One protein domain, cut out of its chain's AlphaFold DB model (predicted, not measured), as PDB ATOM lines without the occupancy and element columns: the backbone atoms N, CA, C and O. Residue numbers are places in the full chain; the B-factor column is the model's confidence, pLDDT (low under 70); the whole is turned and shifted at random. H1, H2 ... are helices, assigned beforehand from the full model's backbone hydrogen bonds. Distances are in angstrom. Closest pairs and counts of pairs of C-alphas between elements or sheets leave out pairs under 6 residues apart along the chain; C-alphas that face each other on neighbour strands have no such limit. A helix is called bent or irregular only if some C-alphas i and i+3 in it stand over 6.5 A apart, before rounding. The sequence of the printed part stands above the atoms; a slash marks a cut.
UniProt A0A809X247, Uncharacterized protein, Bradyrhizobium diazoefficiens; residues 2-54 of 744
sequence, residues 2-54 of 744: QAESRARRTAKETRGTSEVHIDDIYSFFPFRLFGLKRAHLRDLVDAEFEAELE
ATOM      1  N   GLN A   2    -109.293 202.545  96.337       87.25
ATOM      2  CA  GLN A   2    -109.617 201.577  97.411       87.25
ATOM      3  C   GLN A   2    -109.838 200.137  96.907       87.25
ATOM      4  O   GLN A   2    -109.367 199.193  97.538       87.25
ATOM      5  N   ALA A   3    -110.522 199.964  95.769       92.56
ATOM      6  CA  ALA A   3    -110.716 198.654  95.138       92.56
ATOM      7  C   ALA A   3    -109.375 197.996  94.764       92.56
ATOM      8  O   ALA A   3    -109.138 196.845  95.110       92.56
ATOM      9  N   GLU A   4    -108.458 198.767  94.174       94.19
ATOM     10  CA  GLU A   4    -107.108 198.309  93.841       94.19
ATOM     11  C   GLU A   4    -106.319 197.910  95.094       94.19
ATOM     12  O   GLU A   4    -105.762 196.819  95.149       94.19
ATOM     13  N   SER A   5    -106.318 198.738  96.145       93.81
ATOM     14  CA  SER A   5    -105.619 198.405  97.393       93.81
ATOM     15  C   SER A   5    -106.139 197.113  98.031       93.81
ATOM     16  O   SER A   5    -105.362 196.370  98.633       93.81
ATOM     17  N   ARG A   6    -107.444 196.833  97.913       95.81
ATOM     18  CA  ARG A   6    -108.045 195.575  98.379       95.81
ATOM     19  C   ARG A   6    -107.628 194.403  97.499       95.81
ATOM     20  O   ARG A   6    -107.178 193.403  98.045       95.81
ATOM     21  N   ALA A   7    -107.691 194.560  96.178       96.25
ATOM     22  CA  ALA A   7    -107.250 193.545  95.227       96.25
ATOM     23  C   ALA A   7    -105.794 193.137  95.467       96.25
ATOM     24  O   ALA A   7    -105.512 191.955  95.647       96.25
ATOM     25  N   ARG A   8    -104.882 194.112  95.582       95.19
ATOM     26  CA  ARG A   8    -103.456 193.858  95.843       95.19
ATOM     27  C   ARG A   8    -103.219 193.168  97.186       95.19
ATOM     28  O   ARG A   8    -102.375 192.283  97.281       95.19
ATOM     29  N   ARG A   9    -103.975 193.531  98.230       95.69
ATOM     30  CA  ARG A   9    -103.892 192.875  99.545       95.69
ATOM     31  C   ARG A   9    -104.333 191.415  99.474       95.69
ATOM     32  O   ARG A   9    -103.591 190.545  99.912       95.69
ATOM     33  N   THR A  10    -105.491 191.152  98.874       96.06
ATOM     34  CA  THR A  10    -106.001 189.789  98.689       96.06
ATOM     35  C   THR A  10    -105.063 188.960  97.818       96.06
ATOM     36  O   THR A  10    -104.792 187.807  98.144       96.06
ATOM     37  N   ALA A  11    -104.505 189.533  96.749       94.06
ATOM     38  CA  ALA A  11    -103.506 188.865  95.920       94.06
ATOM     39  C   ALA A  11    -102.254 188.499  96.726       94.06
ATOM     40  O   ALA A  11    -101.776 187.373  96.630       94.06
ATOM     41  N   LYS A  12    -101.779 189.395  97.595       94.06
ATOM     42  CA  LYS A  12    -100.609 189.129  98.437       94.06
ATOM     43  C   LYS A  12    -100.855 187.985  99.419       94.06
ATOM     44  O   LYS A  12     -99.978 187.153  99.611       94.06
ATOM     45  N   GLU A  13    -102.045 187.931 100.008       94.69
ATOM     46  CA  GLU A  13    -102.448 186.878 100.949       94.69
ATOM     47  C   GLU A  13    -102.653 185.517 100.266       94.69
ATOM     48  O   GLU A  13    -102.317 184.486 100.839       94.69
ATOM     49  N   THR A  14    -103.194 185.504  99.045       93.38
ATOM     50  CA  THR A  14    -103.610 184.267  98.356       93.38
ATOM     51  C   THR A  14    -102.583 183.729  97.363       93.38
ATOM     52  O   THR A  14    -102.454 182.518  97.210       93.38
ATOM     53  N   ARG A  15    -101.857 184.619  96.680       91.62
ATOM     54  CA  ARG A  15    -100.901 184.316  95.602       91.62
ATOM     55  C   ARG A  15     -99.458 184.690  95.956       91.62
ATOM     56  O   ARG A  15     -98.558 184.414  95.173       91.62
ATOM     57  N   GLY A  16     -99.219 185.343  97.097       89.75
ATOM     58  CA  GLY A  16     -97.882 185.794  97.504       89.75
ATOM     59  C   GLY A  16     -97.343 186.999  96.724       89.75
ATOM     60  O   GLY A  16     -96.214 187.417  96.968       89.75
ATOM     61  N   THR A  17     -98.137 187.591  95.824       90.69
ATOM     62  CA  THR A  17     -97.759 188.741  94.986       90.69
ATOM     63  C   THR A  17     -98.734 189.904  95.151       90.69
ATOM     64  O   THR A  17     -99.918 189.699  95.393       90.69
ATOM     65  N   SER A  18     -98.243 191.139  95.020       91.88
ATOM     66  CA  SER A  18     -99.093 192.343  95.014       91.88
ATOM     67  C   SER A  18     -99.536 192.759  93.605       91.88
ATOM     68  O   SER A  18    -100.212 193.782  93.467       91.88
ATOM     69  N   GLU A  19     -99.155 191.998  92.576       95.12
ATOM     70  CA  GLU A  19     -99.584 192.214  91.197       95.12
ATOM     71  C   GLU A  19    -100.984 191.646  90.954       95.12
ATOM     72  O   GLU A  19    -101.353 190.587  91.466       95.12
ATOM     73  N   VAL A  20    -101.781 192.407  90.209       96.12
ATOM     74  CA  VAL A  20    -103.203 192.151  89.966       96.12
ATOM     75  C   VAL A  20    -103.564 192.562  88.549       96.12
ATOM     76  O   VAL A  20    -102.968 193.496  88.017       96.12
ATOM     77  N   HIS A  21    -104.568 191.909  87.971       96.44
ATOM     78  CA  HIS A  21    -105.185 192.378  86.732       96.44
ATOM     79  C   HIS A  21    -106.322 193.366  87.023       96.44
ATOM     80  O   HIS A  21    -106.820 193.475  88.147       96.44
ATOM     81  N   ILE A  22    -106.756 194.111  86.010       96.44
ATOM     82  CA  ILE A  22    -107.853 195.079  86.143       96.44
ATOM     83  C   ILE A  22    -109.173 194.432  86.598       96.44
ATOM     84  O   ILE A  22    -109.939 195.041  87.345       96.44
ATOM     85  N   ASP A  23    -109.434 193.179  86.222       96.12
ATOM     86  CA  ASP A  23    -110.613 192.431  86.658       96.12
ATOM     87  C   ASP A  23    -110.557 192.082  88.151       96.12
ATOM     88  O   ASP A  23    -111.586 192.173  88.827       96.12
ATOM     89  N   ASP A  24    -109.368 191.806  88.703       96.44
ATOM     90  CA  ASP A  24    -109.176 191.661  90.149       96.44
ATOM     91  C   ASP A  24    -109.585 192.957  90.867       96.44
ATOM     92  O   ASP A  24    -110.255 192.911  91.901       96.44
ATOM     93  N   ILE A  25    -109.230 194.122  90.310       96.81
ATOM     94  CA  ILE A  25    -109.589 195.440  90.857       96.81
ATOM     95  C   ILE A  25    -111.108 195.630  90.805       96.81
ATOM     96  O   ILE A  25    -111.739 195.916  91.831       96.81
ATOM     97  N   TYR A  26    -111.716 195.420  89.638       96.62
ATOM     98  CA  TYR A  26    -113.160 195.548  89.452       96.62
ATOM     99  C   TYR A  26    -113.963 194.485  90.218       96.62
ATOM    100  O   TYR A  26    -115.119 194.727  90.563       96.62
ATOM    101  N   SER A  27    -113.367 193.361  90.632       95.88
ATOM    102  CA  SER A  27    -114.010 192.400  91.541       95.88
ATOM    103  C   SER A  27    -114.354 193.007  92.918       95.88
ATOM    104  O   SER A  27    -115.285 192.550  93.593       95.88
ATOM    105  N   PHE A  28    -113.694 194.100  93.315       95.69
ATOM    106  CA  PHE A  28    -113.998 194.858  94.533       95.69
ATOM    107  C   PHE A  28    -114.880 196.094  94.292       95.69
ATOM    108  O   PHE A  28    -115.184 196.815  95.248       95.69
ATOM    109  N   PHE A  29    -115.325 196.331  93.053       93.75
ATOM    110  CA  PHE A  29    -116.239 197.418  92.706       93.75
ATOM    111  C   PHE A  29    -117.608 197.237  93.399       93.75
ATOM    112  O   PHE A  29    -118.122 196.115  93.481       93.75
ATOM    113  N   PRO A  30    -118.240 198.304  93.922       93.62
ATOM    114  CA  PRO A  30    -119.495 198.197  94.664       93.62
ATOM    115  C   PRO A  30    -120.716 198.137  93.726       93.62
ATOM    116  O   PRO A  30    -121.571 199.014  93.748       93.62
ATOM    117  N   PHE A  31    -120.841 197.069  92.931       94.62
ATOM    118  CA  PHE A  31    -121.890 196.901  91.904       94.62
ATOM    119  C   PHE A  31    -123.307 197.254  92.384       94.62
ATOM    120  O   PHE A  31    -124.013 198.009  91.723       94.62
ATOM    121  N   ARG A  32    -123.709 196.753  93.562       94.75
ATOM    122  CA  ARG A  32    -125.063 196.958  94.104       94.75
ATOM    123  C   ARG A  32    -125.380 198.426  94.385       94.75
ATOM    124  O   ARG A  32    -126.528 198.816  94.220       94.75
ATOM    125  N   LEU A  33    -124.381 199.215  94.790       94.62
ATOM    126  CA  LEU A  33    -124.554 200.643  95.068       94.62
ATOM    127  C   LEU A  33    -124.998 201.402  93.812       94.62
ATOM    128  O   LEU A  33    -125.787 202.332  93.905       94.62
ATOM    129  N   PHE A  34    -124.528 200.960  92.645       94.06
ATOM    130  CA  PHE A  34    -124.820 201.566  91.348       94.06
ATOM    131  C   PHE A  34    -125.912 200.823  90.563       94.06
ATOM    132  O   PHE A  34    -126.043 201.014  89.359       94.06
ATOM    133  N   GLY A  35    -126.676 199.929  91.205       95.69
ATOM    134  CA  GLY A  35    -127.711 199.137  90.523       95.69
ATOM    135  C   GLY A  35    -127.168 198.118  89.509       95.69
ATOM    136  O   GLY A  35    -127.923 197.583  88.699       95.69
ATOM    137  N   LEU A  36    -125.866 197.821  89.549       96.62
ATOM    138  CA  LEU A  36    -125.203 196.886  88.645       96.62
ATOM    139  C   LEU A  36    -125.155 195.468  89.232       96.62
ATOM    140  O   LEU A  36    -125.218 195.244  90.446       96.62
ATOM    141  N   LYS A  37    -125.001 194.479  88.349       96.44
ATOM    142  CA  LYS A  37    -124.786 193.068  88.690       96.44
ATOM    143  C   LYS A  37    -123.327 192.694  88.447       96.44
ATOM    144  O   LYS A  37    -122.655 193.317  87.636       96.44
ATOM    145  N   ARG A  38    -122.862 191.610  89.079       95.06
ATOM    146  CA  ARG A  38    -121.516 191.046  88.842       95.06
ATOM    147  C   ARG A  38    -121.251 190.707  87.372       95.06
ATOM    148  O   ARG A  38    -120.107 190.766  86.947       95.06
ATOM    149  N   ALA A  39    -122.300 190.392  86.611       96.00
ATOM    150  CA  ALA A  39    -122.208 190.152  85.174       96.00
ATOM    151  C   ALA A  39    -121.668 191.366  84.390       96.00
ATOM    152  O   ALA A  39    -121.008 191.160  83.382       96.00
ATOM    153  N   HIS A  40    -121.866 192.596  84.885       96.69
ATOM    154  CA  HIS A  40    -121.382 193.825  84.242       96.69
ATOM    155  C   HIS A  40    -119.891 194.105  84.498       96.69
ATOM    156  O   HIS A  40    -119.395 195.164  84.137       96.69
ATOM    157  N   LEU A  41    -119.162 193.208  85.177       97.12
ATOM    158  CA  LEU A  41    -117.742 193.422  85.472       97.12
ATOM    159  C   LEU A  41    -116.931 193.644  84.194       97.12
ATOM    160  O   LEU A  41    -116.103 194.546  84.165       97.12
ATOM    161  N   ARG A  42    -117.178 192.838  83.154       96.62
ATOM    162  CA  ARG A  42    -116.469 192.967  81.876       96.62
ATOM    163  C   ARG A  42    -116.786 194.291  81.193       96.62
ATOM    164  O   ARG A  42    -115.855 194.984  80.824       96.62
ATOM    165  N   ASP A  43    -118.059 194.683  81.167       96.31
ATOM    166  CA  ASP A  43    -118.482 195.966  80.595       96.31
ATOM    167  C   ASP A  43    -117.761 197.155  81.257       96.31
ATOM    168  O   ASP A  43    -117.358 198.093  80.579       96.31
ATOM    169  N   LEU A  44    -117.554 197.108  82.582       96.25
ATOM    170  CA  LEU A  44    -116.818 198.150  83.308       96.25
ATOM    171  C   LEU A  44    -115.315 198.151  82.990       96.25
ATOM    172  O   LEU A  44    -114.727 199.217  82.839       96.25
ATOM    173  N   VAL A  45    -114.697 196.972  82.890       96.88
ATOM    174  CA  VAL A  45    -113.285 196.837  82.494       96.88
ATOM    175  C   VAL A  45    -113.072 197.342  81.066       96.88
ATOM    176  O   VAL A  45    -112.109 198.063  80.814       96.88
ATOM    177  N   ASP A  46    -113.969 196.984  80.150       96.38
ATOM    178  CA  ASP A  46    -113.912 197.408  78.753       96.38
ATOM    179  C   ASP A  46    -114.126 198.922  78.633       96.38
ATOM    180  O   ASP A  46    -113.403 199.576  77.885       96.38
ATOM    181  N   ALA A  47    -115.042 199.501  79.419       96.19
ATOM    182  CA  ALA A  47    -115.240 200.948  79.478       96.19
ATOM    183  C   ALA A  47    -114.003 201.699  80.010       96.19
ATOM    184  O   ALA A  47    -113.638 202.731  79.451       96.19
ATOM    185  N   GLU A  48    -113.332 201.186  81.050       95.56
ATOM    186  CA  GLU A  48    -112.060 201.753  81.536       95.56
ATOM    187  C   GLU A  48    -110.983 201.687  80.445       95.56
ATOM    188  O   GLU A  48    -110.272 202.661  80.209       95.56
ATOM    189  N   PHE A  49    -110.871 200.549  79.751       97.12
ATOM    190  CA  PHE A  49    -109.874 200.381  78.698       97.12
ATOM    191  C   PHE A  49    -110.149 201.280  77.486       97.12
ATOM    192  O   PHE A  49    -109.213 201.820  76.904       97.12
ATOM    193  N   GLU A  50    -111.415 201.480  77.115       97.06
ATOM    194  CA  GLU A  50    -111.784 202.415  76.049       97.06
ATOM    195  C   GLU A  50    -111.431 203.857  76.430       97.06
ATOM    196  O   GLU A  50    -110.854 204.578  75.620       97.06
ATOM    197  N   ALA A  51    -111.663 204.252  77.686       93.81
ATOM    198  CA  ALA A  51    -111.229 205.557  78.180       93.81
ATOM    199  C   ALA A  51    -109.696 205.719  78.125       93.81
ATOM    200  O   ALA A  51    -109.201 206.788  77.771       93.81
ATOM    201  N   GLU A  52    -108.924 204.665  78.416       95.06
ATOM    202  CA  GLU A  52    -107.462 204.686  78.247       95.06
ATOM    203  C   GLU A  52    -107.063 204.906  76.783       95.06
ATOM    204  O   GLU A  52    -106.179 205.718  76.505       95.06
ATOM    205  N   LEU A  53    -107.729 204.237  75.834       94.38
ATOM    206  CA  LEU A  53    -107.492 204.433  74.399       94.38
ATOM    207  C   LEU A  53    -107.845 205.859  73.953       94.38
ATOM    208  O   LEU A  53    -107.108 206.458  73.167       94.38
ATOM    209  N   GLU A  54    -108.938 206.414  74.476       90.62
ATOM    210  CA  GLU A  54    -109.405 207.763  74.164       90.62
ATOM    211  C   GLU A  54    -108.489 208.851  74.735       90.62
ATOM    212  O   GLU A  54    -108.307 209.886  74.090       90.62
TER     213      GLU A  54
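This is residues 2 to 54 of the 744 residues of an uncharacterized protein of Bradyrhizobium diazoefficiens (UniProt A0A809X247). Two longer helices, H4 and H1, stand apart, and the short helix H2 sits between them and bridges them, touching both. Beyond the beginning of H4, residues 32 to 37, most of the short helix H3 and the link after it, stick out from the rest. The printed part has 53 residues with four named helices, in the order H1, H2, H3, H4, and no named strand; its class is all helix. It is only just compact, close to loose, with a radius of gyration of the C-alphas of 12.0 A, and the C-alphas span 31 by 27 by 17 A.

The longest helix, H4, residues 38 to 54, touches H2, residues 22 to 26, with its residues 41 to 45 alone; the closest C-alphas are those of Leu 41 and Tyr 26, 6.4 A apart. H2 also touches H1, residues 2 to 15, of which residues 3 to 7 alone touch H2; the closest C-alphas, those of Glu 4 and Ile 25, are 4.8 A apart. H1 and H4 are apart. H3, residues 31 to 34, is close to H4 but not clearly touching it, the closest C-alphas being those of Phe 31 and Arg 38, 6.6 A apart. H3 is apart from H1 and from H2. Every O i to N i+4 pair is within hydrogen-bond range in H1 and H2, and 11 of 13 are in H4, while H3 is too short for such a pair.

H4 is 25.3 A long, from C-alpha 38 at (-121.516, 191.046, 88.842) to C-alpha 54 at (-109.405, 207.763, 74.164). It is irregular: C-alphas 39 and 42 are 7.2 A apart. H1, 19.4 A long, begins at C-alpha 2, (-109.617, 201.577, 97.411). H2 measures 6.3 A and H3 5.5 A.

The two C-alphas farthest apart, those of Glu 13 and Glu 54, are 34.7 A from each other. The printed part has no cut. The links from H2 to H3 and from H3 to H4 are tight, and the link from H1 to H2 is short. The mean pLDDT of the printed part is 94.9, and no printed residue is under 70.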